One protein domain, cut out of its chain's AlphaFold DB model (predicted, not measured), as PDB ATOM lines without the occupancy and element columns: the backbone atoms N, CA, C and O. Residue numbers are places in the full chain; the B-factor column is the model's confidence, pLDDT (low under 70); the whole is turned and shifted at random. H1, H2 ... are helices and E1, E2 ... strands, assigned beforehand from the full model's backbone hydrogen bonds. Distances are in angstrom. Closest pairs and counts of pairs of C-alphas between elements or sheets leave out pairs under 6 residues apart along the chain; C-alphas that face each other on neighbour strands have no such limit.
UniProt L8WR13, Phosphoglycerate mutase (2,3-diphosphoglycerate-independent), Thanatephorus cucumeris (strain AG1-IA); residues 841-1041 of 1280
ATOM      1  N   ILE A 841     -32.575  40.314 -43.108       80.06
ATOM      2  CA  ILE A 841     -33.458  39.216 -42.686       80.06
ATOM      3  C   ILE A 841     -34.920  39.468 -43.088       80.06
ATOM      4  O   ILE A 841     -35.560  38.595 -43.673       80.06
ATOM      5  N   VAL A 842     -35.425  40.683 -42.859       82.31
ATOM      6  CA  VAL A 842     -36.816  41.082 -43.124       82.31
ATOM      7  C   VAL A 842     -37.047  41.261 -44.619       82.31
ATOM      8  O   VAL A 842     -38.055  40.808 -45.157       82.31
ATOM      9  N   ARG A 843     -36.079  41.875 -45.311       79.31
ATOM     10  CA  ARG A 843     -36.067  42.045 -46.769       79.31
ATOM     11  C   ARG A 843     -36.159  40.691 -47.475       79.31
ATOM     12  O   ARG A 843     -36.964  40.529 -48.395       79.31
ATOM     13  N   ILE A 844     -35.390  39.705 -47.008       80.75
ATOM     14  CA  ILE A 844     -35.415  38.334 -47.521       80.75
ATOM     15  C   ILE A 844     -36.738  37.649 -47.149       80.75
ATOM     16  O   ILE A 844     -37.424  37.178 -48.056       80.75
ATOM     17  N   ASP A 845     -37.164  37.666 -45.883       83.75
ATOM     18  CA  ASP A 845     -38.417  37.038 -45.426       83.75
ATOM     19  C   ASP A 845     -39.657  37.559 -46.167       83.75
ATOM     20  O   ASP A 845     -40.508  36.772 -46.589       83.75
ATOM     21  N   VAL A 846     -39.766  38.875 -46.368       78.88
ATOM     22  CA  VAL A 846     -40.851  39.490 -47.148       78.88
ATOM     23  C   VAL A 846     -40.782  39.038 -48.608       78.88
ATOM     24  O   VAL A 846     -41.813  38.676 -49.177       78.88
ATOM     25  N   SER A 847     -39.588  38.975 -49.207       80.44
ATOM     26  CA  SER A 847     -39.432  38.484 -50.582       80.44
ATOM     27  C   SER A 847     -39.768  36.990 -50.726       80.44
ATOM     28  O   SER A 847     -40.310  36.577 -51.754       80.44
ATOM     29  N   ILE A 848     -39.518  36.166 -49.698       85.25
ATOM     30  CA  ILE A 848     -39.921  34.751 -49.657       85.25
ATOM     31  C   ILE A 848     -41.449  34.661 -49.576       85.25
ATOM     32  O   ILE A 848     -42.060  34.041 -50.449       85.25
ATOM     33  N   LYS A 849     -42.071  35.360 -48.611       87.12
ATOM     34  CA  LYS A 849     -43.536  35.431 -48.426       87.12
ATOM     35  C   LYS A 849     -44.268  35.884 -49.699       87.12
ATOM     36  O   LYS A 849     -45.302  35.320 -50.040       87.12
ATOM     37  N   LYS A 850     -43.714  36.851 -50.440       84.94
ATOM     38  CA  LYS A 850     -44.268  37.358 -51.714       84.94
ATOM     39  C   LYS A 850     -43.921  36.514 -52.953       84.94
ATOM     40  O   LYS A 850     -44.318  36.870 -54.063       84.94
ATOM     41  N   ARG A 851     -43.162  35.415 -52.808       88.81
ATOM     42  CA  ARG A 851     -42.594  34.626 -53.927       88.81
ATOM     43  C   ARG A 851     -41.750  35.474 -54.905       88.81
ATOM     44  O   ARG A 851     -41.613  35.131 -56.078       88.81
ATOM     45  N   GLU A 852     -41.166  36.568 -54.420       82.31
ATOM     46  CA  GLU A 852     -40.213  37.433 -55.132       82.31
ATOM     47  C   GLU A 852     -38.787  36.865 -55.061       82.31
ATOM     48  O   GLU A 852     -38.062  36.915 -56.049       82.31
ATOM     49  N   PHE A 853     -38.417  36.233 -53.940       82.88
ATOM     50  CA  PHE A 853     -37.143  35.522 -53.745       82.88
ATOM     51  C   PHE A 853     -36.880  34.506 -54.868       82.88
ATOM     52  O   PHE A 853     -35.860  34.546 -55.549       82.88
ATOM     53  N   HIS A 854     -37.895  33.688 -55.148       88.19
ATOM     54  CA  HIS A 854     -37.949  32.669 -56.199       88.19
ATOM     55  C   HIS A 854     -37.882  33.242 -57.632       88.19
ATOM     56  O   HIS A 854     -37.799  32.493 -58.599       88.19
ATOM     57  N   LYS A 855     -37.956  34.572 -57.782       84.31
ATOM     58  CA  LYS A 855     -37.858  35.310 -59.052       84.31
ATOM     59  C   LYS A 855     -36.614  36.204 -59.114       84.31
ATOM     60  O   LYS A 855     -36.407  36.882 -60.119       84.31
ATOM     61  N   ASN A 856     -35.802  36.246 -58.053       80.38
ATOM     62  CA  ASN A 856     -34.614  37.088 -57.974       80.38
ATOM     63  C   ASN A 856     -33.633  36.705 -59.093       80.38
ATOM     64  O   ASN A 856     -33.221  35.549 -59.184       80.38
ATOM     65  N   LYS A 857     -33.256  37.682 -59.932       78.38
ATOM     66  CA  LYS A 857     -32.397  37.468 -61.106       78.38
ATOM     67  C   LYS A 857     -31.118  36.705 -60.747       78.38
ATOM     68  O   LYS A 857     -30.840  35.696 -61.380       78.38
ATOM     69  N   THR A 858     -30.390  37.147 -59.724       74.69
ATOM     70  CA  THR A 858     -29.105  36.562 -59.323       74.69
ATOM     71  C   THR A 858     -29.282  35.125 -58.829       74.69
ATOM     72  O   THR A 858     -28.565  34.242 -59.283       74.69
ATOM     73  N   ILE A 859     -30.297  34.854 -57.995       82.06
ATOM     74  CA  ILE A 859     -30.621  33.484 -57.548       82.06
ATOM     75  C   ILE A 859     -30.976  32.592 -58.751       82.06
ATOM     76  O   ILE A 859     -30.441  31.494 -58.889       82.06
ATOM     77  N   LEU A 860     -31.831  33.068 -59.662       84.06
ATOM     78  CA  LEU A 860     -32.187  32.332 -60.878       84.06
ATOM     79  C   LEU A 860     -30.979  32.082 -61.795       84.06
ATOM     80  O   LEU A 860     -30.925  31.031 -62.429       84.06
ATOM     81  N   GLU A 861     -30.038  33.023 -61.899       81.69
ATOM     82  CA  GLU A 861     -28.821  32.895 -62.710       81.69
ATOM     83  C   GLU A 861     -27.859  31.853 -62.117       81.69
ATOM     84  O   GLU A 861     -27.477  30.929 -62.835       81.69
ATOM     85  N   SER A 862     -27.561  31.903 -60.811       80.56
ATOM     86  CA  SER A 862     -26.722  30.897 -60.135       80.56
ATOM     87  C   SER A 862     -27.310  29.486 -60.248       80.56
ATOM     88  O   SER A 862     -26.610  28.530 -60.574       80.56
ATOM     89  N   LEU A 863     -28.616  29.338 -60.005       87.75
ATOM     90  CA  LEU A 863     -29.277  28.031 -60.025       87.75
ATOM     91  C   LEU A 863     -29.386  27.457 -61.448       87.75
ATOM     92  O   LEU A 863     -29.214  26.254 -61.637       87.75
ATOM     93  N   LYS A 864     -29.603  28.297 -62.471       88.75
ATOM     94  CA  LYS A 864     -29.524  27.862 -63.876       88.75
ATOM     95  C   LYS A 864     -28.102  27.477 -64.267       88.75
ATOM     96  O   LYS A 864     -27.927  26.422 -64.861       88.75
ATOM     97  N   HIS A 865     -27.090  28.249 -63.865       85.31
ATOM     98  CA  HIS A 865     -25.693  27.881 -64.101       85.31
ATOM     99  C   HIS A 865     -25.376  26.490 -63.525       85.31
ATOM    100  O   HIS A 865     -24.849  25.641 -64.242       85.31
ATOM    101  N   ALA A 866     -25.778  26.217 -62.278       89.56
ATOM    102  CA  ALA A 866     -25.608  24.908 -61.646       89.56
ATOM    103  C   ALA A 866     -26.276  23.772 -62.443       89.56
ATOM    104  O   ALA A 866     -25.687  22.708 -62.623       89.56
ATOM    105  N   LYS A 867     -27.495  24.001 -62.946       94.31
ATOM    106  CA  LYS A 867     -28.247  23.046 -63.772       94.31
ATOM    107  C   LYS A 867     -27.600  22.787 -65.135       94.31
ATOM    108  O   LYS A 867     -27.527  21.636 -65.555       94.31
ATOM    109  N   ASP A 868     -27.170  23.848 -65.808       91.00
ATOM    110  CA  ASP A 868     -26.767  23.826 -67.216       91.00
ATOM    111  C   ASP A 868     -25.266  23.496 -67.406       91.00
ATOM    112  O   ASP A 868     -24.817  23.325 -68.540       91.00
ATOM    113  N   THR A 869     -24.490  23.378 -66.314       87.19
ATOM    114  CA  THR A 869     -23.047  23.046 -66.328       87.19
ATOM    115  C   THR A 869     -22.707  21.698 -65.676       87.19
ATOM    116  O   THR A 869     -22.740  20.678 -66.364       87.19
ATOM    117  N   SER A 870     -22.347  21.645 -64.385       91.25
ATOM    118  CA  SER A 870     -21.977  20.390 -63.700       91.25
ATOM    119  C   SER A 870     -23.180  19.581 -63.194       91.25
ATOM    120  O   SER A 870     -23.039  18.417 -62.819       91.25
ATOM    121  N   GLY A 871     -24.370  20.191 -63.168       94.56
ATOM    122  CA  GLY A 871     -25.579  19.641 -62.557       94.56
ATOM    123  C   GLY A 871     -25.614  19.762 -61.027       94.56
ATOM    124  O   GLY A 871     -26.555  19.248 -60.414       94.56
ATOM    125  N   ARG A 872     -24.607  20.396 -60.404       95.62
ATOM    126  CA  ARG A 872     -24.375  20.388 -58.952       95.62
ATOM    127  C   ARG A 872     -24.351  21.799 -58.360       95.62
ATOM    128  O   ARG A 872     -23.624  22.686 -58.813       95.62
ATOM    129  N   LEU A 873     -25.123  21.971 -57.293       95.81
ATOM    130  CA  LEU A 873     -25.211  23.177 -56.478       95.81
ATOM    131  C   LEU A 873     -24.766  22.882 -55.044       95.81
ATOM    132  O   LEU A 873     -25.167  21.877 -54.466       95.81
ATOM    133  N   HIS A 874     -24.014  23.800 -54.449       96.56
ATOM    134  CA  HIS A 874     -23.564  23.739 -53.063       96.56
ATOM    135  C   HIS A 874     -24.121  24.932 -52.276       96.56
ATOM    136  O   HIS A 874     -23.739  26.074 -52.525       96.56
ATOM    137  N   LEU A 875     -25.023  24.685 -51.325       95.94
ATOM    138  CA  LEU A 875     -25.579  25.701 -50.427       95.94
ATOM    139  C   LEU A 875     -24.753  25.747 -49.137       95.94
ATOM    140  O   LEU A 875     -24.724  24.765 -48.396       95.94
ATOM    141  N   LEU A 876     -24.088  26.872 -48.855       95.44
ATOM    142  CA  LEU A 876     -23.212  27.023 -47.684       95.44
ATOM    143  C   LEU A 876     -23.648  28.196 -46.804       95.44
ATOM    144  O   LEU A 876     -23.823  29.318 -47.280       95.44
ATOM    145  N   GLY A 877     -23.784  27.946 -45.503       94.00
ATOM    146  CA  GLY A 877     -24.152  28.982 -44.545       94.00
ATOM    147  C   GLY A 877     -24.454  28.444 -43.152       94.00
ATOM    148  O   GLY A 877     -24.465  27.236 -42.913       94.00
ATOM    149  N   LEU A 878     -24.680  29.371 -42.228       96.50
ATOM    150  CA  LEU A 878     -25.030  29.116 -40.834       96.50
ATOM    151  C   LEU A 878     -26.476  28.594 -40.753       96.50
ATOM    152  O   LEU A 878     -27.377  29.199 -41.332       96.50
ATOM    153  N   VAL A 879     -26.706  27.469 -40.072       97.88
ATOM    154  CA  VAL A 879     -28.017  26.792 -40.041       97.88
ATOM    155  C   VAL A 879     -28.624  26.852 -38.640       97.88
ATOM    156  O   VAL A 879     -28.424  25.967 -37.811       97.88
ATOM    157  N   SER A 880     -29.380  27.920 -38.389       95.06
ATOM    158  CA  SER A 880     -30.125  28.148 -37.149       95.06
ATOM    159  C   SER A 880     -31.336  29.066 -37.385       95.06
ATOM    160  O   SER A 880     -31.543  29.569 -38.493       95.06
ATOM    161  N   ASP A 881     -32.141  29.286 -36.343       91.06
ATOM    162  CA  ASP A 881     -33.159  30.346 -36.280       91.06
ATOM    163  C   ASP A 881     -32.637  31.637 -35.599       91.06
ATOM    164  O   ASP A 881     -33.416  32.530 -35.285       91.06
ATOM    165  N   GLY A 882     -31.315  31.772 -35.403       81.44
ATOM    166  CA  GLY A 882     -30.699  32.841 -34.598       81.44
ATOM    167  C   GLY A 882     -30.732  34.254 -35.199       81.44
ATOM    168  O   GLY A 882     -30.484  35.224 -34.493       81.44
ATOM    169  N   GLY A 883     -31.016  34.408 -36.495       77.44
ATOM    170  CA  GLY A 883     -31.374  35.701 -37.095       77.44
ATOM    171  C   GLY A 883     -30.260  36.754 -37.250       77.44
ATOM    172  O   GLY A 883     -30.508  37.799 -37.852       77.44
ATOM    173  N   VAL A 884     -29.024  36.506 -36.798       77.69
ATOM    174  CA  VAL A 884     -27.925  37.500 -36.868       77.69
ATOM    175  C   VAL A 884     -27.118  37.435 -38.173       77.69
ATOM    176  O   VAL A 884     -26.792  38.480 -38.734       77.69
ATOM    177  N   HIS A 885     -26.778  36.240 -38.675       80.19
ATOM    178  CA  HIS A 885     -26.004  36.087 -39.926       80.19
ATOM    179  C   HIS A 885     -26.737  35.359 -41.060       80.19
ATOM    180  O   HIS A 885     -26.306  35.455 -42.211       80.19
ATOM    181  N   SER A 886     -27.792  34.612 -40.753       86.88
ATOM    182  CA  SER A 886     -28.572  33.786 -41.679       86.88
ATOM    183  C   SER A 886     -29.902  33.405 -41.019       86.88
ATOM    184  O   SER A 886     -30.108  33.656 -39.828       86.88
ATOM    185  N   HIS A 887     -30.781  32.736 -41.768       91.25
ATOM    186  CA  HIS A 887     -31.934  32.062 -41.187       91.25
ATOM    187  C   HIS A 887     -32.241  30.750 -41.926       91.25
ATOM    188  O   HIS A 887     -32.215  30.700 -43.157       91.25
ATOM    189  N   ILE A 888     -32.567  29.679 -41.196       96.88
ATOM    190  CA  ILE A 888     -32.829  28.343 -41.768       96.88
ATOM    191  C   ILE A 888     -33.973  28.332 -42.800       96.88
ATOM    192  O   ILE A 888     -33.928  27.570 -43.768       96.88
ATOM    193  N   ASN A 889     -34.960  29.225 -42.678       95.12
ATOM    194  CA  ASN A 889     -36.028  29.346 -43.679       95.12
ATOM    195  C   ASN A 889     -35.525  29.876 -45.036       95.12
ATOM    196  O   ASN A 889     -36.133  29.582 -46.063       95.12
ATOM    197  N   HIS A 890     -34.403  30.604 -45.076       93.81
ATOM    198  CA  HIS A 890     -33.796  31.079 -46.329       93.81
ATOM    199  C   HIS A 890     -33.138  29.919 -47.083       93.81
ATOM    200  O   HIS A 890     -33.296  29.802 -48.295       93.81
ATOM    201  N   LEU A 891     -32.492  28.996 -46.357       97.12
ATOM    202  CA  LEU A 891     -32.000  27.725 -46.900       97.12
ATOM    203  C   LEU A 891     -33.153  26.863 -47.452       97.12
ATOM    204  O   LEU A 891     -33.043  26.337 -48.558       97.12
ATOM    205  N   LYS A 892     -34.278  26.764 -46.730       97.75
ATOM    206  CA  LYS A 892     -35.478  26.043 -47.200       97.75
ATOM    207  C   LYS A 892     -36.037  26.636 -48.504       97.75
ATOM    208  O   LYS A 892     -36.240  25.895 -49.462       97.75
ATOM    209  N   ALA A 893     -36.164  27.962 -48.596       95.38
ATOM    210  CA  ALA A 893     -36.602  28.642 -49.822       95.38
ATOM    211  C   ALA A 893     -35.616  28.483 -51.003       95.38
ATOM    212  O   ALA A 893     -36.032  28.415 -52.162       95.38
ATOM    213  N   LEU A 894     -34.305  28.383 -50.743       95.12
ATOM    214  CA  LEU A 894     -33.310  28.068 -51.780       95.12
ATOM    215  C   LEU A 894     -33.450  26.632 -52.298       95.12
ATOM    216  O   LEU A 894     -33.346  26.419 -53.504       95.12
ATOM    217  N   LEU A 895     -33.731  25.663 -51.420       97.88
ATOM    218  CA  LEU A 895     -34.005  24.274 -51.811       97.88
ATOM    219  C   LEU A 895     -35.287  24.165 -52.652       97.88
ATOM    220  O   LEU A 895     -35.269  23.501 -53.688       97.88
ATOM    221  N   GLU A 896     -36.357  24.869 -52.270       97.19
ATOM    222  CA  GLU A 896     -37.588  24.991 -53.070       97.19
ATOM    223  C   GLU A 896     -37.297  25.594 -54.455       97.19
ATOM    224  O   GLU A 896     -37.669  25.017 -55.477       97.19
ATOM    225  N   THR A 897     -36.547  26.700 -54.514       94.38
ATOM    226  CA  THR A 897     -36.197  27.366 -55.782       94.38
ATOM    227  C   THR A 897     -35.313  26.483 -56.681       94.38
ATOM    228  O   THR A 897     -35.545  26.396 -57.888       94.38
ATOM    229  N   ALA A 898     -34.322  25.781 -56.119       96.12
ATOM    230  CA  ALA A 898     -33.445  24.869 -56.863       96.12
ATOM    231  C   ALA A 898     -34.213  23.656 -57.426       96.12
ATOM    232  O   ALA A 898     -33.993  23.255 -58.576       96.12
ATOM    233  N   LYS A 899     -35.164  23.124 -56.649       97.88
ATOM    234  CA  LYS A 899     -36.093  22.065 -57.061       97.88
ATOM    235  C   LYS A 899     -37.030  22.526 -58.183       97.88
ATOM    236  O   LYS A 899     -37.179  21.806 -59.166       97.88
ATOM    237  N   GLU A 900     -37.610  23.725 -58.084       96.50
ATOM    238  CA  GLU A 900     -38.479  24.304 -59.126       96.50
ATOM    239  C   GLU A 900     -37.748  24.553 -60.453       96.50
ATOM    240  O   GLU A 900     -38.303  24.318 -61.527       96.50
ATOM    241  N   ILE A 901     -36.487  24.986 -60.397       95.12
ATOM    242  CA  ILE A 901     -35.631  25.146 -61.584       95.12
ATOM    243  C   ILE A 901     -35.221  23.784 -62.163       95.12
ATOM    244  O   ILE A 901     -34.939  23.679 -63.362       95.12
ATOM    245  N   GLY A 902     -35.212  22.732 -61.343       97.06
ATOM    246  CA  GLY A 902     -34.771  21.393 -61.717       97.06
ATOM    247  C   GLY A 902     -33.249  21.281 -61.788       97.06
ATOM    248  O   GLY A 902     -32.728  20.742 -62.764       97.06
ATOM    249  N   VAL A 903     -32.539  21.820 -60.790       97.56
ATOM    250  CA  VAL A 903     -31.101  21.557 -60.598       97.56
ATOM    251  C   VAL A 903     -30.928  20.075 -60.220       97.56
ATOM    252  O   VAL A 903     -31.539  19.654 -59.233       97.56
ATOM    253  N   PRO A 904     -30.135  19.263 -60.952       96.94
ATOM    254  CA  PRO A 904     -30.076  17.813 -60.738       96.94
ATOM    255  C   PRO A 904     -29.630  17.387 -59.337       96.94
ATOM    256  O   PRO A 904     -30.169  16.422 -58.799       96.94
ATOM    257  N   LYS A 905     -28.660  18.095 -58.742       97.12
ATOM    258  CA  LYS A 905     -28.108  17.768 -57.427       97.12
ATOM    259  C   LYS A 905     -27.846  19.029 -56.599       97.12
ATOM    260  O   LYS A 905     -27.149  19.927 -57.060       97.12
ATOM    261  N   THR A 906     -28.348  19.066 -55.364       98.19
ATOM    262  CA  THR A 906     -28.086  20.155 -54.407       98.19
ATOM    263  C   THR A 906     -27.543  19.595 -53.097       98.19
ATOM    264  O   THR A 906     -28.203  18.793 -52.441       98.19
ATOM    265  N   ILE A 907     -26.347  20.037 -52.720       98.56
ATOM    266  CA  ILE A 907     -25.596  19.619 -51.539       98.56
ATOM    267  C   ILE A 907     -25.579  20.768 -50.529       98.56
ATOM    268  O   ILE A 907     -25.404  21.927 -50.901       98.56
ATOM    269  N   ILE A 908     -25.745  20.461 -49.246       98.50
ATOM    270  CA  ILE A 908     -25.803  21.445 -48.163       98.50
ATOM    271  C   ILE A 908     -24.573  21.305 -47.264       98.50
ATOM    272  O   ILE A 908     -24.257  20.220 -46.766       98.50
ATOM    273  N   HIS A 909     -23.907  22.428 -47.015       98.06
ATOM    274  CA  HIS A 909     -22.821  22.558 -46.054       98.06
ATOM    275  C   HIS A 909     -23.311  23.383 -44.860       98.06
ATOM    276  O   HIS A 909     -23.371  24.614 -44.896       98.06
ATOM    277  N   PHE A 910     -23.705  22.656 -43.820       98.25
ATOM    278  CA  PHE A 910     -24.276  23.156 -42.579       98.25
ATOM    279  C   PHE A 910     -23.167  23.772 -41.721       98.25
ATOM    280  O   PHE A 910     -22.284  23.058 -41.239       98.25
ATOM    281  N   VAL A 911     -23.211  25.086 -41.494       98.12
ATOM    282  CA  VAL A 911     -22.361  25.725 -40.484       98.12
ATOM    283  C   VAL A 911     -23.123  25.793 -39.155       98.12
ATOM    284  O   VAL A 911     -24.221  26.343 -39.091       98.12
ATOM    285  N   GLY A 912     -22.564  25.190 -38.104       97.19
ATOM    286  CA  GLY A 912     -23.157  25.095 -36.767       97.19
ATOM    287  C   GLY A 912     -23.062  26.397 -35.974       97.19
ATOM    288  O   GLY A 912     -22.065  27.119 -36.070       97.19
ATOM    289  N   ASP A 913     -24.113  26.693 -35.206       92.44
ATOM    290  CA  ASP A 913     -24.292  27.973 -34.519       92.44
ATOM    291  C   ASP A 913     -23.752  27.986 -33.080       92.44
ATOM    292  O   ASP A 913     -22.562  28.226 -32.876       92.44
ATOM    293  N   GLY A 914     -24.619  27.774 -32.086       86.81
ATOM    294  CA  GLY A 914     -24.268  27.782 -30.666       86.81
ATOM    295  C   GLY A 914     -23.864  29.117 -30.055       86.81
ATOM    296  O   GLY A 914     -23.350  29.120 -28.933       86.81
ATOM    297  N   ARG A 915     -24.037  30.222 -30.783       79.75
ATOM    298  CA  ARG A 915     -23.601  31.560 -30.373       79.75
ATOM    299  C   ARG A 915     -24.720  32.591 -30.476       79.75
ATOM    300  O   ARG A 915     -24.900  33.363 -29.539       79.75
ATOM    301  N   ASP A 916     -25.446  32.586 -31.591       76.06
ATOM    302  CA  ASP A 916     -26.672  33.374 -31.760       76.06
ATOM    303  C   ASP A 916     -27.905  32.516 -31.385       76.06
ATOM    304  O   ASP A 916     -28.989  33.038 -31.137       76.06
ATOM    305  N   THR A 917     -27.715  31.195 -31.250       82.19
ATOM    306  CA  THR A 917     -28.625  30.241 -30.590       82.19
ATOM    307  C   THR A 917     -27.927  29.497 -29.443       82.19
ATOM    308  O   THR A 917     -26.726  29.643 -29.219       82.19
ATOM    309  N   ALA A 918     -28.663  28.674 -28.687       85.38
ATOM    310  CA  ALA A 918     -28.109  27.923 -27.555       85.38
ATOM    311  C   ALA A 918     -26.961  26.959 -27.967       85.38
ATOM    312  O   ALA A 918     -27.114  26.261 -28.970       85.38
ATOM    313  N   PRO A 919     -25.866  26.803 -27.185       84.62
ATOM    314  CA  PRO A 919     -24.660  26.030 -27.559       84.62
ATOM    315  C   PRO A 919     -24.812  24.543 -27.942       84.62
ATOM    316  O   PRO A 919     -23.833  23.918 -28.358       84.62
ATOM    317  N   ARG A 920     -25.992  23.945 -27.745       95.06
ATOM    318  CA  ARG A 920     -26.305  22.541 -28.074       95.06
ATOM    319  C   ARG A 920     -27.683  22.445 -28.744       95.06
ATOM    320  O   ARG A 920     -28.614  21.850 -28.209       95.06
ATOM    321  N   SER A 921     -27.814  23.114 -29.884       94.00
ATOM    322  CA  SER A 921     -29.020  23.257 -30.701       94.00
ATOM    323  C   SER A 921     -28.866  22.812 -32.167       94.00
ATOM    324  O   SER A 921     -29.889  22.557 -32.801       94.00
ATOM    325  N   SER A 922     -27.659  22.604 -32.720       96.62
ATOM    326  CA  SER A 922     -27.504  22.086 -34.103       96.62
ATOM    327  C   SER A 922     -28.261  20.779 -34.352       96.62
ATOM    328  O   SER A 922     -28.785  20.594 -35.446       96.62
ATOM    329  N   SER A 923     -28.382  19.884 -33.361       96.81
ATOM    330  CA  SER A 923     -29.151  18.640 -33.537       96.81
ATOM    331  C   SER A 923     -30.663  18.869 -33.709       96.81
ATOM    332  O   SER A 923     -31.309  18.057 -34.366       96.81
ATOM    333  N   LYS A 924     -31.230  19.981 -33.206       97.19
ATOM    334  CA  LYS A 924     -32.607  20.434 -33.513       97.19
ATOM    335  C   LYS A 924     -32.696  20.876 -34.976       97.19
ATOM    336  O   LYS A 924     -33.534  20.364 -35.712       97.19
ATOM    337  N   TYR A 925     -31.826  21.794 -35.402       98.06
ATOM    338  CA  TYR A 925     -31.865  22.356 -36.761       98.06
ATOM    339  C   TYR A 925     -31.546  21.325 -37.843       98.06
ATOM    340  O   TYR A 925     -32.125  21.368 -38.923       98.06
ATOM    341  N   LEU A 926     -30.670  20.362 -37.550       98.25
ATOM    342  CA  LEU A 926     -30.377  19.258 -38.456       98.25
ATOM    343  C   LEU A 926     -31.567  18.297 -38.596       98.25
ATOM    344  O   LEU A 926     -31.830  17.857 -39.711       98.25
ATOM    345  N   LYS A 927     -32.313  18.005 -37.520       98.25
ATOM    346  CA  LYS A 927     -33.551  17.200 -37.595       98.25
ATOM    347  C   LYS A 927     -34.609  17.898 -38.454       98.25
ATOM    348  O   LYS A 927     -35.056  17.316 -39.433       98.25
ATOM    349  N   ASP A 928     -34.903  19.168 -38.175       98.06
ATOM    350  CA  ASP A 928     -35.831  19.999 -38.964       98.06
ATOM    351  C   ASP A 928     -35.418  20.117 -40.450       98.06
ATOM    352  O   ASP A 928     -36.252  20.012 -41.352       98.06
ATOM    353  N   LEU A 929     -34.120  20.261 -40.737       98.25
ATOM    354  CA  LEU A 929     -33.609  20.277 -42.109       98.25
ATOM    355  C   LEU A 929     -33.727  18.907 -42.802       98.25
ATOM    356  O   LEU A 929     -34.082  18.856 -43.978       98.25
ATOM    357  N   LEU A 930     -33.459  17.800 -42.102       97.94
ATOM    358  CA  LEU A 930     -33.602  16.443 -42.647       97.94
ATOM    359  C   LEU A 930     -35.074  16.076 -42.891       97.94
ATOM    360  O   LEU A 930     -35.387  15.510 -43.937       97.94
ATOM    361  N   GLU A 931     -35.983  16.454 -41.989       98.19
ATOM    362  CA  GLU A 931     -37.434  16.324 -42.177       98.19
ATOM    363  C   GLU A 931     -37.910  17.126 -43.399       98.19
ATOM    364  O   GLU A 931     -38.690  16.622 -44.212       98.19
ATOM    365  N   PHE A 932     -37.389  18.342 -43.590       98.19
ATOM    366  CA  PHE A 932     -37.674  19.160 -44.769       98.19
ATOM    367  C   PHE A 932     -37.153  18.523 -46.070       98.19
ATOM    368  O   PHE A 932     -37.907  18.406 -47.036       98.19
ATOM    369  N   ILE A 933     -35.901  18.052 -46.088       98.06
ATOM    370  CA  ILE A 933     -35.297  17.328 -47.223       98.06
ATOM    371  C   ILE A 933     -36.109  16.071 -47.567       98.06
ATOM    372  O   ILE A 933     -36.371  15.804 -48.740       98.06
ATOM    373  N   GLN A 934     -36.555  15.315 -46.557       97.56
ATOM    374  CA  GLN A 934     -37.370  14.115 -46.744       97.56
ATOM    375  C   GLN A 934     -38.763  14.445 -47.300       97.56
ATOM    376  O   GLN A 934     -39.225  13.766 -48.219       97.56
ATOM    377  N   LYS A 935     -39.416  15.494 -46.781       97.69
ATOM    378  CA  LYS A 935     -40.708  16.008 -47.270       97.69
ATOM    379  C   LYS A 935     -40.620  16.458 -48.727       97.69
ATOM    380  O   LYS A 935     -41.491  16.114 -49.524       97.69
ATOM    381  N   GLU A 936     -39.578  17.206 -49.081       96.69
ATOM    382  CA  GLU A 936     -39.382  17.698 -50.446       96.69
ATOM    383  C   GLU A 936     -38.742  16.669 -51.388       96.69
ATOM    384  O   GLU A 936     -38.731  16.895 -52.599       96.69
ATOM    385  N   GLN A 937     -38.252  15.543 -50.862       97.25
ATOM    386  CA  GLN A 937     -37.501  14.514 -51.593       97.25
ATOM    387  C   GLN A 937     -36.313  15.099 -52.382       97.25
ATOM    388  O   GLN A 937     -36.013  14.658 -53.493       97.25
ATOM    389  N   TYR A 938     -35.673  16.136 -51.831       97.94
ATOM    390  CA  TYR A 938     -34.698  16.955 -52.547       97.94
ATOM    391  C   TYR A 938     -33.657  17.587 -51.614       97.94
ATOM    392  O   TYR A 938     -33.999  18.129 -50.563       97.94
ATOM    393  N   GLY A 939     -32.395  17.569 -52.048       97.25
ATOM    394  CA  GLY A 939     -31.237  18.020 -51.274       97.25
ATOM    395  C   GLY A 939     -30.531  16.883 -50.525       97.25
ATOM    396  O   GLY A 939     -31.126  15.853 -50.221       97.25
ATOM    397  N   GLU A 940     -29.250  17.070 -50.218       97.44
ATOM    398  CA  GLU A 940     -28.459  16.164 -49.374       97.44
ATOM    399  C   GLU A 940     -27.519  16.953 -48.449       97.44
ATOM    400  O   GLU A 940     -27.043  18.031 -48.806       97.44
ATOM    401  N   ILE A 941     -27.223  16.425 -47.258       98.06
ATOM    402  CA  ILE A 941     -26.187  16.992 -46.383       98.06
ATOM    403  C   ILE A 941     -24.822  16.492 -46.862       98.06
ATOM    404  O   ILE A 941     -24.628  15.288 -47.012       98.06
ATOM    405  N   GLY A 942     -23.873  17.407 -47.067       97.62
ATOM    406  CA  GLY A 942     -22.485  17.073 -47.385       97.62
ATOM    407  C   GLY A 942     -21.531  17.253 -46.208       97.62
ATOM    408  O   GLY A 942     -20.726  16.371 -45.917       97.62
ATOM    409  N   THR A 943     -21.591  18.394 -45.520       98.31
ATOM    410  CA  THR A 943     -20.665  18.717 -44.417       98.31
ATOM    411  C   THR A 943     -21.416  19.400 -43.281       98.31
ATOM    412  O   THR A 943     -22.291  20.220 -43.544       98.31
ATOM    413  N   ILE A 944     -21.028  19.110 -42.039       98.25
ATOM    414  CA  ILE A 944     -21.368  19.894 -40.844       98.25
ATOM    415  C   ILE A 944     -20.063  20.390 -40.210       98.25
ATOM    416  O   ILE A 944     -19.136  19.603 -40.036       98.25
ATOM    417  N   VAL A 945     -19.967  21.679 -39.878       98.00
ATOM    418  CA  VAL A 945     -18.792  22.278 -39.208       98.00
ATOM    419  C   VAL A 945     -19.201  23.517 -38.405       98.00
ATOM    420  O   VAL A 945     -20.034  24.289 -38.855       98.00
ATOM    421  N   GLY A 946     -18.652  23.740 -37.215       96.50
ATOM    422  CA  GLY A 946     -18.987  24.881 -36.358       96.50
ATOM    423  C   GLY A 946     -18.447  26.220 -36.876       96.50
ATOM    424  O   GLY A 946     -17.393  26.289 -37.512       96.50
ATOM    425  N   ARG A 947     -19.144  27.321 -36.573       93.44
ATOM    426  CA  ARG A 947     -18.772  28.688 -37.002       93.44
ATOM    427  C   ARG A 947     -17.453  29.240 -36.435       93.44
ATOM    428  O   ARG A 947     -17.039  30.320 -36.854       93.44
ATOM    429  N   TYR A 948     -16.808  28.563 -35.482       88.75
ATOM    430  CA  TYR A 948     -15.518  28.980 -34.912       88.75
ATOM    431  C   TYR A 948     -14.314  28.674 -35.821       88.75
ATOM    432  O   TYR A 948     -13.254  29.284 -35.667       88.75
ATOM    433  N   TYR A 949     -14.426  27.697 -36.727       80.75
ATOM    434  CA  TYR A 949     -13.244  27.147 -37.393       80.75
ATOM    435  C   TYR A 949     -12.540  28.140 -38.316       80.75
ATOM    436  O   TYR A 949     -13.152  28.827 -39.131       80.75
ATOM    437  N   ARG A 950     -11.201  28.155 -38.226       76.12
ATOM    438  CA  ARG A 950     -10.345  28.842 -39.201       76.12
ATOM    439  C   ARG A 950     -10.659  28.312 -40.595       76.12
ATOM    440  O   ARG A 950     -10.711  27.094 -40.767       76.12
ATOM    441  N   VAL A 951     -10.755  29.214 -41.573       85.00
ATOM    442  CA  VAL A 951     -11.204  28.913 -42.942       85.00
ATOM    443  C   VAL A 951     -10.576  27.643 -43.517       85.00
ATOM    444  O   VAL A 951     -11.324  26.791 -43.977       85.00
ATOM    445  N   LYS A 952      -9.255  27.438 -43.403       90.56
ATOM    446  CA  LYS A 952      -8.600  26.205 -43.881       90.56
ATOM    447  C   LYS A 952      -9.251  24.910 -43.366       90.56
ATOM    448  O   LYS A 952      -9.538  24.046 -44.177       90.56
ATOM    449  N   VAL A 953      -9.569  24.792 -42.074       92.06
ATOM    450  CA  VAL A 953     -10.183  23.564 -41.518       92.06
ATOM    451  C   VAL A 953     -11.589  23.332 -42.080       92.06
ATOM    452  O   VAL A 953     -11.981  22.190 -42.303       92.06
ATOM    453  N   ALA A 954     -12.342  24.402 -42.352       93.06
ATOM    454  CA  ALA A 954     -13.605  24.280 -43.072       93.06
ATOM    455  C   ALA A 954     -13.362  23.862 -44.534       93.06
ATOM    456  O   ALA A 954     -13.970  22.904 -44.992       93.06
ATOM    457  N   ILE A 955     -12.448  24.522 -45.252       93.69
ATOM    458  CA  ILE A 955     -12.130  24.254 -46.665       93.69
ATOM    459  C   ILE A 955     -11.640  22.821 -46.889       93.69
ATOM    460  O   ILE A 955     -12.148  22.157 -47.787       93.69
ATOM    461  N   ASP A 956     -10.738  22.310 -46.054       94.12
ATOM    462  CA  ASP A 956     -10.229  20.937 -46.156       94.12
ATOM    463  C   ASP A 956     -11.371  19.911 -45.946       94.12
ATOM    464  O   ASP A 956     -11.468  18.912 -46.660       94.12
ATOM    465  N   GLY A 957     -12.329  20.202 -45.055       94.75
ATOM    466  CA  GLY A 957     -13.560  19.416 -44.884       94.75
ATOM    467  C   GLY A 957     -14.629  19.620 -45.974       94.75
ATOM    468  O   GLY A 957     -15.497  18.766 -46.155       94.75
ATOM    469  N   LEU A 958     -14.599  20.734 -46.712       95.44
ATOM    470  CA  LEU A 958     -15.530  21.062 -47.803       95.44
ATOM    471  C   LEU A 958     -15.062  20.502 -49.156       95.44
ATOM    472  O   LEU A 958     -15.881  20.005 -49.933       95.44
ATOM    473  N   VAL A 959     -13.756  20.546 -49.415       95.00
ATOM    474  CA  VAL A 959     -13.121  20.135 -50.674       95.00
ATOM    475  C   VAL A 959     -12.556  18.719 -50.549       95.00
ATOM    476  O   VAL A 959     -13.054  17.818 -51.211       95.00
ATOM    477  N   SER A 960     -11.583  18.494 -49.660       93.44
ATOM    478  CA  SER A 960     -10.888  17.200 -49.521       93.44
ATOM    479  C   SER A 960     -11.678  16.141 -48.740       93.44
ATOM    480  O   SER A 960     -11.324  14.966 -48.766       93.44
ATOM    481  N   GLY A 961     -12.721  16.540 -48.003       95.06
ATOM    482  CA  GLY A 961     -13.458  15.642 -47.108       95.06
ATOM    483  C   GLY A 961     -12.691  15.278 -45.834       95.06
ATOM    484  O   GLY A 961     -12.943  14.229 -45.244       95.06
ATOM    485  N   GLU A 962     -11.755  16.123 -45.396       94.94
ATOM    486  CA  GLU A 962     -11.006  15.908 -44.156       94.94
ATOM    487  C   GLU A 962     -11.903  16.160 -42.930       94.94
ATOM    488  O   GLU A 962     -12.208  17.299 -42.575       94.94
ATOM    489  N   GLY A 963     -12.352  15.079 -42.283       94.81
ATOM    490  CA  GLY A 963     -13.238  15.135 -41.119       94.81
ATOM    491  C   GLY A 963     -13.711  13.761 -40.634       94.81
ATOM    492  O   GLY A 963     -13.281  12.719 -41.127       94.81
ATOM    493  N   GLU A 964     -14.618  13.751 -39.657       96.31
ATOM    494  CA  GLU A 964     -15.260  12.525 -39.163       96.31
ATOM    495  C   GLU A 964     -16.375  12.101 -40.131       96.31
ATOM    496  O   GLU A 964     -17.408  12.759 -40.227       96.31
ATOM    497  N   SER A 965     -16.165  11.013 -40.877       96.62
ATOM    498  CA  SER A 965     -17.186  10.476 -41.787       96.62
ATOM    499  C   SER A 965     -18.308   9.772 -41.021       96.62
ATOM    500  O   SER A 965     -18.034   8.953 -40.146       96.62
ATOM    501  N   THR A 966     -19.565  10.042 -41.380       96.56
ATOM    502  CA  THR A 966     -20.746   9.443 -40.734       96.56
ATOM    503  C   THR A 966     -21.892   9.164 -41.711       96.56
ATOM    504  O   THR A 966     -22.034   9.813 -42.749       96.56
ATOM    505  N   SER A 967     -22.731   8.192 -41.347       93.81
ATOM    506  CA  SER A 967     -24.035   7.917 -41.964       93.81
ATOM    507  C   SER A 967     -25.217   8.454 -41.145       93.81
ATOM    508  O   SER A 967     -26.310   8.575 -41.688       93.81
ATOM    509  N   ASP A 968     -25.010   8.775 -39.863       96.31
ATOM    510  CA  ASP A 968     -25.999   9.417 -38.989       96.31
ATOM    511  C   ASP A 968     -25.373  10.679 -38.367       96.31
ATOM    512  O   ASP A 968     -24.770  10.626 -37.289       96.31
ATOM    513  N   PRO A 969     -25.474  11.833 -39.050       96.62
ATOM    514  CA  PRO A 969     -24.894  13.072 -38.553       96.62
ATOM    515  C   PRO A 969     -25.598  13.619 -37.305       96.62
ATOM    516  O   PRO A 969     -24.998  14.403 -36.572       96.62
ATOM    517  N   VAL A 970     -26.837  13.202 -37.026       97.56
ATOM    518  CA  VAL A 970     -27.561  13.597 -35.813       97.56
ATOM    519  C   VAL A 970     -26.952  12.897 -34.601       97.56
ATOM    520  O   VAL A 970     -26.569  13.570 -33.641       97.56
ATOM    521  N   ALA A 971     -26.781  11.573 -34.670       97.44
ATOM    522  CA  ALA A 971     -26.109  10.806 -33.625       97.44
ATOM    523  C   ALA A 971     -24.664  11.285 -33.414       97.44
ATOM    524  O   ALA A 971     -24.229  11.436 -32.271       97.44
ATOM    525  N   THR A 972     -23.937  11.610 -34.491       97.81
ATOM    526  CA  THR A 972     -22.574  12.159 -34.396       97.81
ATOM    527  C   THR A 972     -22.531  13.495 -33.642       97.81
ATOM    528  O   THR A 972     -21.698  13.643 -32.747       97.81
ATOM    529  N   ILE A 973     -23.437  14.446 -33.913       97.81
ATOM    530  CA  ILE A 973     -23.526  15.701 -33.136       97.81
ATOM    531  C   ILE A 973     -23.849  15.411 -31.662       97.81
ATOM    532  O   ILE A 973     -23.192  15.944 -30.767       97.81
ATOM    533  N   GLU A 974     -24.814  14.531 -31.386       97.06
ATOM    534  CA  GLU A 974     -25.181  14.169 -30.012       97.06
ATOM    535  C   GLU A 974     -24.045  13.436 -29.270       97.06
ATOM    536  O   GLU A 974     -23.942  13.525 -28.046       97.06
ATOM    537  N   GLU A 975     -23.134  12.766 -29.978       97.12
ATOM    538  CA  GLU A 975     -21.875  12.270 -29.419       97.12
ATOM    539  C   GLU A 975     -20.804  13.344 -29.213       97.12
ATOM    540  O   GLU A 975     -20.050  13.253 -28.242       97.12
ATOM    541  N   ARG A 976     -20.716  14.361 -30.076       96.38
ATOM    542  CA  ARG A 976     -19.832  15.515 -29.847       96.38
ATOM    543  C   ARG A 976     -20.266  16.299 -28.605       96.38
ATOM    544  O   ARG A 976     -19.420  16.592 -27.764       96.38
ATOM    545  N   TYR A 977     -21.570  16.466 -28.373       96.25
ATOM    546  CA  TYR A 977     -22.099  17.048 -27.129       96.25
ATOM    547  C   TYR A 977     -21.713  16.252 -25.865       96.25
ATOM    548  O   TYR A 977     -21.441  16.857 -24.827       96.25
ATOM    549  N   LYS A 978     -21.642  14.911 -25.932       96.12
ATOM    550  CA  LYS A 978     -21.153  14.056 -24.821       96.12
ATOM    551  C   LYS A 978     -19.649  14.232 -24.554       96.12
ATOM    552  O   LYS A 978     -19.191  13.930 -23.458       96.12
ATOM    553  N   LYS A 979     -18.897  14.731 -25.541       95.25
ATOM    554  CA  LYS A 979     -17.459  15.056 -25.484       95.25
ATOM    555  C   LYS A 979     -17.215  16.555 -25.174       95.25
ATOM    556  O   LYS A 979     -16.092  17.025 -25.317       95.25
ATOM    557  N   ASP A 980     -18.268  17.286 -24.781       91.56
ATOM    558  CA  ASP A 980     -18.352  18.752 -24.592       91.56
ATOM    559  C   ASP A 980     -17.938  19.609 -25.809       91.56
ATOM    560  O   ASP A 980     -17.658  20.803 -25.712       91.56
ATOM    561  N   GLU A 981     -17.955  19.015 -27.002       93.81
ATOM    562  CA  GLU A 981     -17.747  19.720 -28.260       93.81
ATOM    563  C   GLU A 981     -19.098  20.290 -28.732       93.81
ATOM    564  O   GLU A 981     -19.943  19.589 -29.289       93.81
ATOM    565  N   THR A 982     -19.322  21.562 -28.397       90.62
ATOM    566  CA  THR A 982     -20.556  22.328 -28.644       90.62
ATOM    567  C   THR A 982     -20.627  22.898 -30.066       90.62
ATOM    568  O   THR A 982     -19.635  22.899 -30.791       90.62
ATOM    569  N   ASP A 983     -21.804  23.384 -30.471       95.69
ATOM    570  CA  ASP A 983     -22.133  23.775 -31.855       95.69
ATOM    571  C   ASP A 983     -21.120  24.710 -32.528       95.69
ATOM    572  O   ASP A 983     -20.709  24.450 -33.661       95.69
ATOM    573  N   GLU A 984     -20.688  25.768 -31.827       92.81
ATOM    574  CA  GLU A 984     -19.722  26.745 -32.356       92.81
ATOM    575  C   GLU A 984     -18.403  26.045 -32.747       92.81
ATOM    576  O   GLU A 984     -17.722  26.469 -33.681       92.81
ATOM    577  N   PHE A 985     -18.087  24.927 -32.080       95.31
ATOM    578  CA  PHE A 985     -16.821  24.195 -32.106       95.31
ATOM    579  C   PHE A 985     -16.904  22.779 -32.709       95.31
ATOM    580  O   PHE A 985     -15.914  22.048 -32.621       95.31
ATOM    581  N   LEU A 986     -17.990  22.395 -33.392       96.50
ATOM    582  CA  LEU A 986     -18.079  21.111 -34.111       96.50
ATOM    583  C   LEU A 986     -17.022  21.002 -35.230       96.50
ATOM    584  O   LEU A 986     -17.092  21.714 -36.230       96.50
ATOM    585  N   LYS A 987     -16.036  20.111 -35.101       96.12
ATOM    586  CA  LYS A 987     -15.078  19.790 -36.182       96.12
ATOM    587  C   LYS A 987     -15.821  19.280 -37.425       96.12
ATOM    588  O   LYS A 987     -16.909  18.732 -37.262       96.12
ATOM    589  N   PRO A 988     -15.228  19.371 -38.632       97.31
ATOM    590  CA  PRO A 988     -15.823  18.819 -39.844       97.31
ATOM    591  C   PRO A 988     -16.326  17.380 -39.661       97.31
ATOM    592  O   PRO A 988     -15.562  16.463 -39.351       97.31
ATOM    593  N   ILE A 989     -17.631  17.211 -39.854       98.12
ATOM    594  CA  ILE A 989     -18.346  15.940 -39.955       98.12
ATOM    595  C   ILE A 989     -18.771  15.804 -41.419       98.12
ATOM    596  O   ILE A 989     -19.360  16.727 -41.991       98.12
ATOM    597  N   ILE A 990     -18.442  14.674 -42.037       98.06
ATOM    598  CA  ILE A 990     -18.560  14.445 -43.480       98.06
ATOM    599  C   ILE A 990     -19.670  13.428 -43.738       98.06
ATOM    600  O   ILE A 990     -19.666  12.332 -43.181       98.06
ATOM    601  N   VAL A 991     -20.615  13.790 -44.600       97.19
ATOM    602  CA  VAL A 991     -21.809  12.997 -44.917       97.19
ATOM    603  C   VAL A 991     -21.810  12.695 -46.414       97.19
ATOM    604  O   VAL A 991     -21.474  13.554 -47.225       97.19
ATOM    605  N   GLY A 992     -22.099  11.448 -46.798       91.19
ATOM    606  CA  GLY A 992     -22.098  10.992 -48.201       91.19
ATOM    607  C   GLY A 992     -20.725  10.943 -48.905       91.19
ATOM    608  O   GLY A 992     -20.638  10.478 -50.040       91.19
ATOM    609  N   GLY A 993     -19.646  11.372 -48.241       90.94
ATOM    610  CA  GLY A 993     -18.263  11.205 -48.697       90.94
ATOM    611  C   GLY A 993     -17.881  12.045 -49.923       90.94
ATOM    612  O   GLY A 993     -18.164  13.241 -49.996       90.94
ATOM    613  N   GLU A 994     -17.195  11.407 -50.873       90.12
ATOM    614  CA  GLU A 994     -16.597  12.058 -52.046       90.12
ATOM    615  C   GLU A 994     -17.640  12.706 -52.975       90.12
ATOM    616  O   GLU A 994     -17.390  13.743 -53.583       90.12
ATOM    617  N   GLU A 995     -18.851  12.156 -53.072       91.88
ATOM    618  CA  GLU A 995     -19.877  12.697 -53.976       91.88
ATOM    619  C   GLU A 995     -20.566  13.970 -53.472       91.88
ATOM    620  O   GLU A 995     -21.256  14.647 -54.247       91.88
ATOM    621  N   THR A 996     -20.319  14.340 -52.216       95.50
ATOM    622  CA  THR A 996     -20.839  15.556 -51.577       95.50
ATOM    623  C   THR A 996     -19.776  16.661 -51.455       95.50
ATOM    624  O   THR A 996     -20.050  17.730 -50.908       95.50
ATOM    625  N   ARG A 997     -18.560  16.438 -51.977       96.31
ATOM    626  CA  ARG A 997     -17.487  17.447 -52.036       96.31
ATOM    627  C   ARG A 997     -17.757  18.502 -53.095       96.31
ATOM    628  O   ARG A 997     -18.434  18.221 -54.075       96.31
ATOM    629  N   ILE A 998     -17.203  19.695 -52.910       95.25
ATOM    630  CA  ILE A 998     -17.179  20.732 -53.949       95.25
ATOM    631  C   ILE A 998     -16.138  20.314 -55.002       95.25
ATOM    632  O   ILE A 998     -14.982  20.094 -54.640       95.25
ATOM    633  N   LYS A 999     -16.525  20.194 -56.279       92.75
ATOM    634  CA  LYS A 999     -15.649  19.754 -57.387       92.75
ATOM    635  C   LYS A 999     -15.471  20.853 -58.443       92.75
ATOM    636  O   LYS A 999     -16.116  21.897 -58.382       92.75
ATOM    637  N   ASP A1000     -14.558  20.643 -59.395       90.38
ATOM    638  CA  ASP A1000     -14.315  21.597 -60.488       90.38
ATOM    639  C   ASP A1000     -15.622  21.880 -61.252       90.38
ATOM    640  O   ASP A1000     -16.341  20.945 -61.611       90.38
ATOM    641  N   LYS A1001     -15.892  23.160 -61.552       87.00
ATOM    642  CA  LYS A1001     -17.099  23.674 -62.245       87.00
ATOM    643  C   LYS A1001     -18.416  23.592 -61.464       87.00
ATOM    644  O   LYS A1001     -19.460  23.935 -62.019       87.00
ATOM    645  N   ASP A1002     -18.393  23.184 -60.197       90.31
ATOM    646  CA  ASP A1002     -19.582  23.251 -59.348       90.31
ATOM    647  C   ASP A1002     -19.971  24.703 -59.023       90.31
ATOM    648  O   ASP A1002     -19.156  25.629 -59.058       90.31
ATOM    649  N   THR A1003     -21.251  24.919 -58.709       87.12
ATOM    650  CA  THR A1003     -21.761  26.243 -58.323       87.12
ATOM    651  C   THR A1003     -21.973  26.313 -56.815       87.12
ATOM    652  O   THR A1003     -22.647  25.454 -56.249       87.12
ATOM    653  N   ILE A1004     -21.444  27.348 -56.158       89.00
ATOM    654  CA  ILE A1004     -21.596  27.580 -54.715       89.00
ATOM    655  C   ILE A1004     -22.498  28.795 -54.485       89.00
ATOM    656  O   ILE A1004     -22.238  29.873 -55.019       89.00
ATOM    657  N   PHE A1005     -23.524  28.645 -53.648       87.69
ATOM    658  CA  PHE A1005     -24.367  29.742 -53.185       87.69
ATOM    659  C   PHE A1005     -24.253  29.909 -51.664       87.69
ATOM    660  O   PHE A1005     -24.651  29.038 -50.885       87.69
ATOM    661  N   PHE A1006     -23.720  31.051 -51.235       88.44
ATOM    662  CA  PHE A1006     -23.577  31.412 -49.827       88.44
ATOM    663  C   PHE A1006     -24.839  32.128 -49.332       88.44
ATOM    664  O   PHE A1006     -25.139  33.231 -49.790       88.44
ATOM    665  N   PHE A1007     -25.581  31.524 -48.399       88.62
ATOM    666  CA  PHE A1007     -26.912  32.018 -48.005       88.62
ATOM    667  C   PHE A1007     -26.954  32.889 -46.739       88.62
ATOM    668  O   PHE A1007     -28.021  33.377 -46.368       88.62
ATOM    669  N   ASN A1008     -25.811  33.136 -46.096       85.31
ATOM    670  CA  ASN A1008     -25.706  34.155 -45.050       85.31
ATOM    671  C   ASN A1008     -25.965  35.559 -45.626       85.31
ATOM    672  O   ASN A1008     -25.498  35.874 -46.721       85.31
ATOM    673  N   TYR A1009     -26.640  36.412 -44.850       73.88
ATOM    674  CA  TYR A1009     -26.926  37.813 -45.180       73.88
ATOM    675  C   TYR A1009     -26.074  38.841 -44.398       73.88
ATOM    676  O   TYR A1009     -26.192  40.033 -44.648       73.88
ATOM    677  N   ARG A1010     -25.185  38.419 -43.479       73.75
ATOM    678  CA  ARG A1010     -24.254  39.318 -42.748       73.75
ATOM    679  C   ARG A1010     -22.793  39.078 -43.152       73.75
ATOM    680  O   ARG A1010     -22.300  37.952 -43.084       73.75
ATOM    681  N   SER A1011     -22.115  40.139 -43.596       68.25
ATOM    682  CA  SER A1011     -20.880  40.064 -44.400       68.25
ATOM    683  C   SER A1011     -19.593  39.780 -43.623       68.25
ATOM    684  O   SER A1011     -18.716  39.084 -44.136       68.25
ATOM    685  N   ASP A1012     -19.486  40.293 -42.397       65.88
ATOM    686  CA  ASP A1012     -18.291  40.269 -41.541       65.88
ATOM    687  C   ASP A1012     -17.571  38.907 -41.482       65.88
ATOM    688  O   ASP A1012     -16.374  38.835 -41.762       65.88
ATOM    689  N   ARG A1013     -18.293  37.820 -41.188       80.62
ATOM    690  CA  ARG A1013     -17.754  36.449 -41.095       80.62
ATOM    691  C   ARG A1013     -17.670  35.726 -42.437       80.62
ATOM    692  O   ARG A1013     -16.907  34.772 -42.560       80.62
ATOM    693  N   MET A1014     -18.433  36.157 -43.441       81.31
ATOM    694  CA  MET A1014     -18.421  35.525 -44.765       81.31
ATOM    695  C   MET A1014     -17.212  35.930 -45.602       81.31
ATOM    696  O   MET A1014     -16.759  35.139 -46.429       81.31
ATOM    697  N   ARG A1015     -16.662  37.130 -45.372       74.94
ATOM    698  CA  ARG A1015     -15.525  37.676 -46.129       74.94
ATOM    699  C   ARG A1015     -14.357  36.698 -46.258       74.94
ATOM    700  O   ARG A1015     -13.873  36.520 -47.371       74.94
ATOM    701  N   GLU A1016     -13.922  36.041 -45.182       81.00
ATOM    702  CA  GLU A1016     -12.728  35.180 -45.220       81.00
ATOM    703  C   GLU A1016     -12.928  33.917 -46.087       81.00
ATOM    704  O   GLU A1016     -12.101  33.628 -46.952       81.00
ATOM    705  N   ILE A1017     -14.040  33.189 -45.911       87.44
ATOM    706  CA  ILE A1017     -14.319  31.965 -46.686       87.44
ATOM    707  C   ILE A1017     -14.680  32.272 -48.146       87.44
ATOM    708  O   ILE A1017     -14.233  31.565 -49.049       87.44
ATOM    709  N   VAL A1018     -15.408  33.365 -48.404       83.00
ATOM    710  CA  VAL A1018     -15.715  33.814 -49.772       83.00
ATOM    711  C   VAL A1018     -14.446  34.269 -50.495       83.00
ATOM    712  O   VAL A1018     -14.267  33.906 -51.654       83.00
ATOM    713  N   SER A1019     -13.524  34.967 -49.818       80.19
ATOM    714  CA  SER A1019     -12.222  35.349 -50.393       80.19
ATOM    715  C   SER A1019     -11.439  34.123 -50.878       80.19
ATOM    716  O   SER A1019     -10.835  34.156 -51.946       80.19
ATOM    717  N   VAL A1020     -11.474  33.017 -50.126       85.69
ATOM    718  CA  VAL A1020     -10.789  31.771 -50.502       85.69
ATOM    719  C   VAL A1020     -11.389  31.119 -51.753       85.69
ATOM    720  O   VAL A1020     -10.634  30.630 -52.595       85.69
ATOM    721  N   PHE A1021     -12.707  31.130 -51.940       82.75
ATOM    722  CA  PHE A1021     -13.288  30.619 -53.185       82.75
ATOM    723  C   PHE A1021     -13.120  31.610 -54.351       82.75
ATOM    724  O   PHE A1021     -12.622  31.214 -55.404       82.75
ATOM    725  N   GLY A1022     -13.442  32.892 -54.148       73.62
ATOM    726  CA  GLY A1022     -13.579  33.895 -55.210       73.62
ATOM    727  C   GLY A1022     -12.302  34.587 -55.706       73.62
ATOM    728  O   GLY A1022     -12.252  34.950 -56.877       73.62
ATOM    729  N   LEU A1023     -11.263  34.780 -54.880       72.12
ATOM    730  CA  LEU A1023     -10.040  35.463 -55.342       72.12
ATOM    731  C   LEU A1023      -9.200  34.580 -56.279       72.12
ATOM    732  O   LEU A1023      -9.099  33.379 -56.026       72.12
ATOM    733  N   PRO A1024      -8.502  35.145 -57.284       72.69
ATOM    734  CA  PRO A1024      -7.427  34.444 -57.986       72.69
ATOM    735  C   PRO A1024      -6.264  34.123 -57.032       72.69
ATOM    736  O   PRO A1024      -5.921  32.955 -56.837       72.69
ATOM    737  N   ASP A1025      -5.725  35.152 -56.369       78.00
ATOM    738  CA  ASP A1025      -4.673  35.029 -55.361       78.00
ATOM    739  C   ASP A1025      -5.285  34.683 -53.999       78.00
ATOM    740  O   ASP A1025      -5.954  35.499 -53.358       78.00
ATOM    741  N   LYS A1026      -5.083  33.443 -53.552       80.50
ATOM    742  CA  LYS A1026      -5.705  32.930 -52.328       80.50
ATOM    743  C   LYS A1026      -5.059  33.558 -51.083       80.50
ATOM    744  O   LYS A1026      -3.834  33.564 -50.979       80.50
ATOM    745  N   PRO A1027      -5.842  34.023 -50.086       77.31
ATOM    746  CA  PRO A1027      -5.303  34.676 -48.885       77.31
ATOM    747  C   PRO A1027      -4.583  33.707 -47.927       77.31
ATOM    748  O   PRO A1027      -4.031  34.134 -46.913       77.31
ATOM    749  N   MET A1028      -4.615  32.403 -48.214       84.44
ATOM    750  CA  MET A1028      -3.933  31.345 -47.473       84.44
ATOM    751  C   MET A1028      -3.692  30.127 -48.376       84.44
ATOM    752  O   MET A1028      -4.368  29.963 -49.391       84.44
ATOM    753  N   GLU A1029      -2.766  29.249 -47.989       85.81
ATOM    754  CA  GLU A1029      -2.466  28.013 -48.717       85.81
ATOM    755  C   GLU A1029      -3.553  26.946 -48.486       85.81
ATOM    756  O   GLU A1029      -3.626  26.306 -47.433       85.81
ATOM    757  N   VAL A1030      -4.424  26.776 -49.483       86.12
ATOM    758  CA  VAL A1030      -5.496  25.771 -49.534       86.12
ATOM    759  C   VAL A1030      -5.716  25.299 -50.968       86.12
ATOM    760  O   VAL A1030      -5.626  26.084 -51.913       86.12
ATOM    761  N   THR A1031      -6.075  24.027 -51.125       85.69
ATOM    762  CA  THR A1031      -6.597  23.505 -52.390       85.69
ATOM    763  C   THR A1031      -8.060  23.909 -52.515       85.69
ATOM    764  O   THR A1031      -8.869  23.570 -51.653       85.69
ATOM    765  N   VAL A1032      -8.418  24.598 -53.598       85.62
ATOM    766  CA  VAL A1032      -9.815  24.821 -53.988       85.62
ATOM    767  C   VAL A1032     -10.036  24.368 -55.434       85.62
ATOM    768  O   VAL A1032      -9.098  24.454 -56.234       85.62
ATOM    769  N   PRO A1033     -11.244  23.889 -55.784       84.94
ATOM    770  CA  PRO A1033     -11.577  23.524 -57.155       84.94
ATOM    771  C   PRO A1033     -11.507  24.704 -58.132       84.94
ATOM    772  O   PRO A1033     -11.566  25.875 -57.748       84.94
ATOM    773  N   LYS A1034     -11.382  24.374 -59.416       83.50
ATOM    774  CA  LYS A1034     -11.280  25.317 -60.536       83.50
ATOM    775  C   LYS A1034     -12.636  25.596 -61.168       83.50
ATOM    776  O   LYS A1034     -13.582  24.827 -61.011       83.50
ATOM    777  N   ASP A1035     -12.697  26.696 -61.917       76.50
ATOM    778  CA  ASP A1035     -13.857  27.117 -62.711       76.50
ATOM    779  C   ASP A1035     -15.169  27.220 -61.895       76.50
ATOM    780  O   ASP A1035     -16.264  27.115 -62.446       76.50
ATOM    781  N   LEU A1036     -15.065  27.411 -60.572       74.44
ATOM    782  CA  LEU A1036     -16.201  27.542 -59.659       74.44
ATOM    783  C   LEU A1036     -16.945  28.859 -59.890       74.44
ATOM    784  O   LEU A1036     -16.346  29.933 -59.811       74.44
ATOM    785  N   VAL A1037     -18.268  28.788 -60.035       66.56
ATOM    786  CA  VAL A1037     -19.129  29.975 -59.937       66.56
ATOM    787  C   VAL A1037     -19.589  30.125 -58.493       66.56
ATOM    788  O   VAL A1037     -20.227  29.235 -57.931       66.56
ATOM    789  N   SER A1038     -19.240  31.254 -57.880       57.94
ATOM    790  CA  SER A1038     -19.617  31.600 -56.507       57.94
ATOM    791  C   SER A1038     -20.646  32.723 -56.514       57.94
ATOM    792  O   SER A1038     -20.483  33.724 -57.201       57.94
ATOM    793  N   SER A1039     -21.711  32.582 -55.735       55.84
ATOM    794  CA  SER A1039     -22.768  33.588 -55.612       55.84
ATOM    795  C   SER A1039     -23.189  33.749 -54.156       55.84
ATOM    796  O   SER A1039     -23.047  32.829 -53.353       55.84
ATOM    797  N   LEU A1040     -23.671  34.935 -53.789       55.28
ATOM    798  CA  LEU A1040     -24.004  35.283 -52.411       55.28
ATOM    799  C   LEU A1040     -25.445  35.804 -52.316       55.28
ATOM    800  O   LEU A1040     -25.901  36.541 -53.187       55.28
ATOM    801  N   CYS A1041     -26.108  35.531 -51.192       50.38
ATOM    802  CA  CYS A1041     -27.329  36.222 -50.747       50.38
ATOM    803  C   CYS A1041     -27.052  37.661 -50.242       50.38
ATOM    804  O   CYS A1041     -27.945  38.369 -49.787       50.38
TER     805      CYS A1041
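What this domain is: This is residues 841 to 1041 of the 1280 residues of the protein "Phosphoglycerate mutase (2,3-diphosphoglycerate-independent)" of Thanatephorus cucumeris (strain AG1-IA) (UniProt L8WR13). A twisted sheet of seven strands runs through the middle, with helices over both of its faces: H3 and H4 side by side over one, with H2 at a steep tilt to H3 on that same face, and H5, H7 and H8 over the other. H1 packs outside on H3, and H6 packs on one end of H4 and grazes the sheet. The printed part has 201 residues, with eight named helices and seven named strands in the order H1 H2 E1 H3 E2 H4 E3 H5 E4 H6 E5 H7 E6 H8 E7. The sheet is mixed, in the order E4 E5 E3 E2 E1 E6 E7, and the class is mixed, helices and strands. The whole is compact, with a radius of gyration of the C-alphas of 15.6 A and spans of 44 by 38 by 31 A.

Where its parts are: H1 takes residues 841 to 849, 12.2 A long, and C-alpha 841 is at (-33.458, 39.216, -42.686). H2 follows at 857 to 868, 16.0 A, then E1 at 872 to 878, 20.1 A. H3 is residues 888 to 901, 20.3 A, and E2 is 905 to 912, 22.5 A, with C-alpha 905 at (-28.108, 17.768, -57.427). H4, residues 922 to 936, spans 20.7 A, and E3, 940 to 946, spans 18.3 A. H5 is 951 to 958, E4 964 to 966, H6 969 to 978 with 14.3 A, E5 989 to 991 and H7 993 to 996. E6 is 1003 to 1006, H8 1014 to 1022 with 11.6 A, and E7 1037 to 1040, ending at C-alpha 1040 (-24.004, 35.283, -52.411).

How they stand to each other: In the sheet, E4 and E7 are the edge strands. E5 and E3 are antiparallel, with N 989 and O 944 at 2.8 A; the other neighbour pairs are parallel. Within hydrogen-bond range are N 990 and O 964 between E4 and E5, 2.8 A; N 910 and O 943 between E3 and E2, 2.8 A; N 907 and O 873 between E2 and E1, 2.8 A; N 1005 and O 874 between E1 and E6, 2.8 A; and N 1006 and O 1039 between E6 and E7, 2.8 A. Four strand-helix-strand units, two parallel neighbour strands joined through a helix, have right-handed crossovers: E1 H3 E2, E2 H4 E3, E4 H6 E5 and E6 H8 E7. H3 is over E2 and E1 at a height over the sheet of 9.9 A, and H4, on the same face, is over E3 and E2 at 10.0 A. H3 is the hub: it touches H4 at a shallow tilt of 23 degrees, closest at the C-alphas of Lys 892 and Phe 932, 7.6 A. With residues 898 to 901 alone it touches H2 at a steep tilt of 56 degrees, closest at Leu 863 and Ala 898, their C-alphas 6.1 A apart. With residues 890 to 893 alone it touches H1, closest at the C-alphas of Ile 848 and Ala 893, 7.0 A. H4 touches H6 with residues 922 to 927 alone, opposite ways at 9 degrees, closest at the C-alphas of Ser 923 and Val 970, 5.8 A. On the opposite face, H5 is over E3 at 9.2 A, and H8 is over E6 and, only just, E7, with 3 C-alphas falling on E7. H7 is over none of the strands, but only just: 2 of its 4 C-alphas fall on E3. Every O i to N i+4 pair is within hydrogen-bond range in H1, H2, H3, H4, H5, H6 and H8; H7 is too short for such a pair.

The domain as a whole: The two farthest C-alphas, of Lys 857 and Lys 979, are 44.7 A apart. The printed part has no cut, and its one long link is H8 to E7, 14 residues, 1023 to 1036. The mean pLDDT of the printed part is 89.5; residues 1011 to 1012 and 1037 to 1041 are under 70.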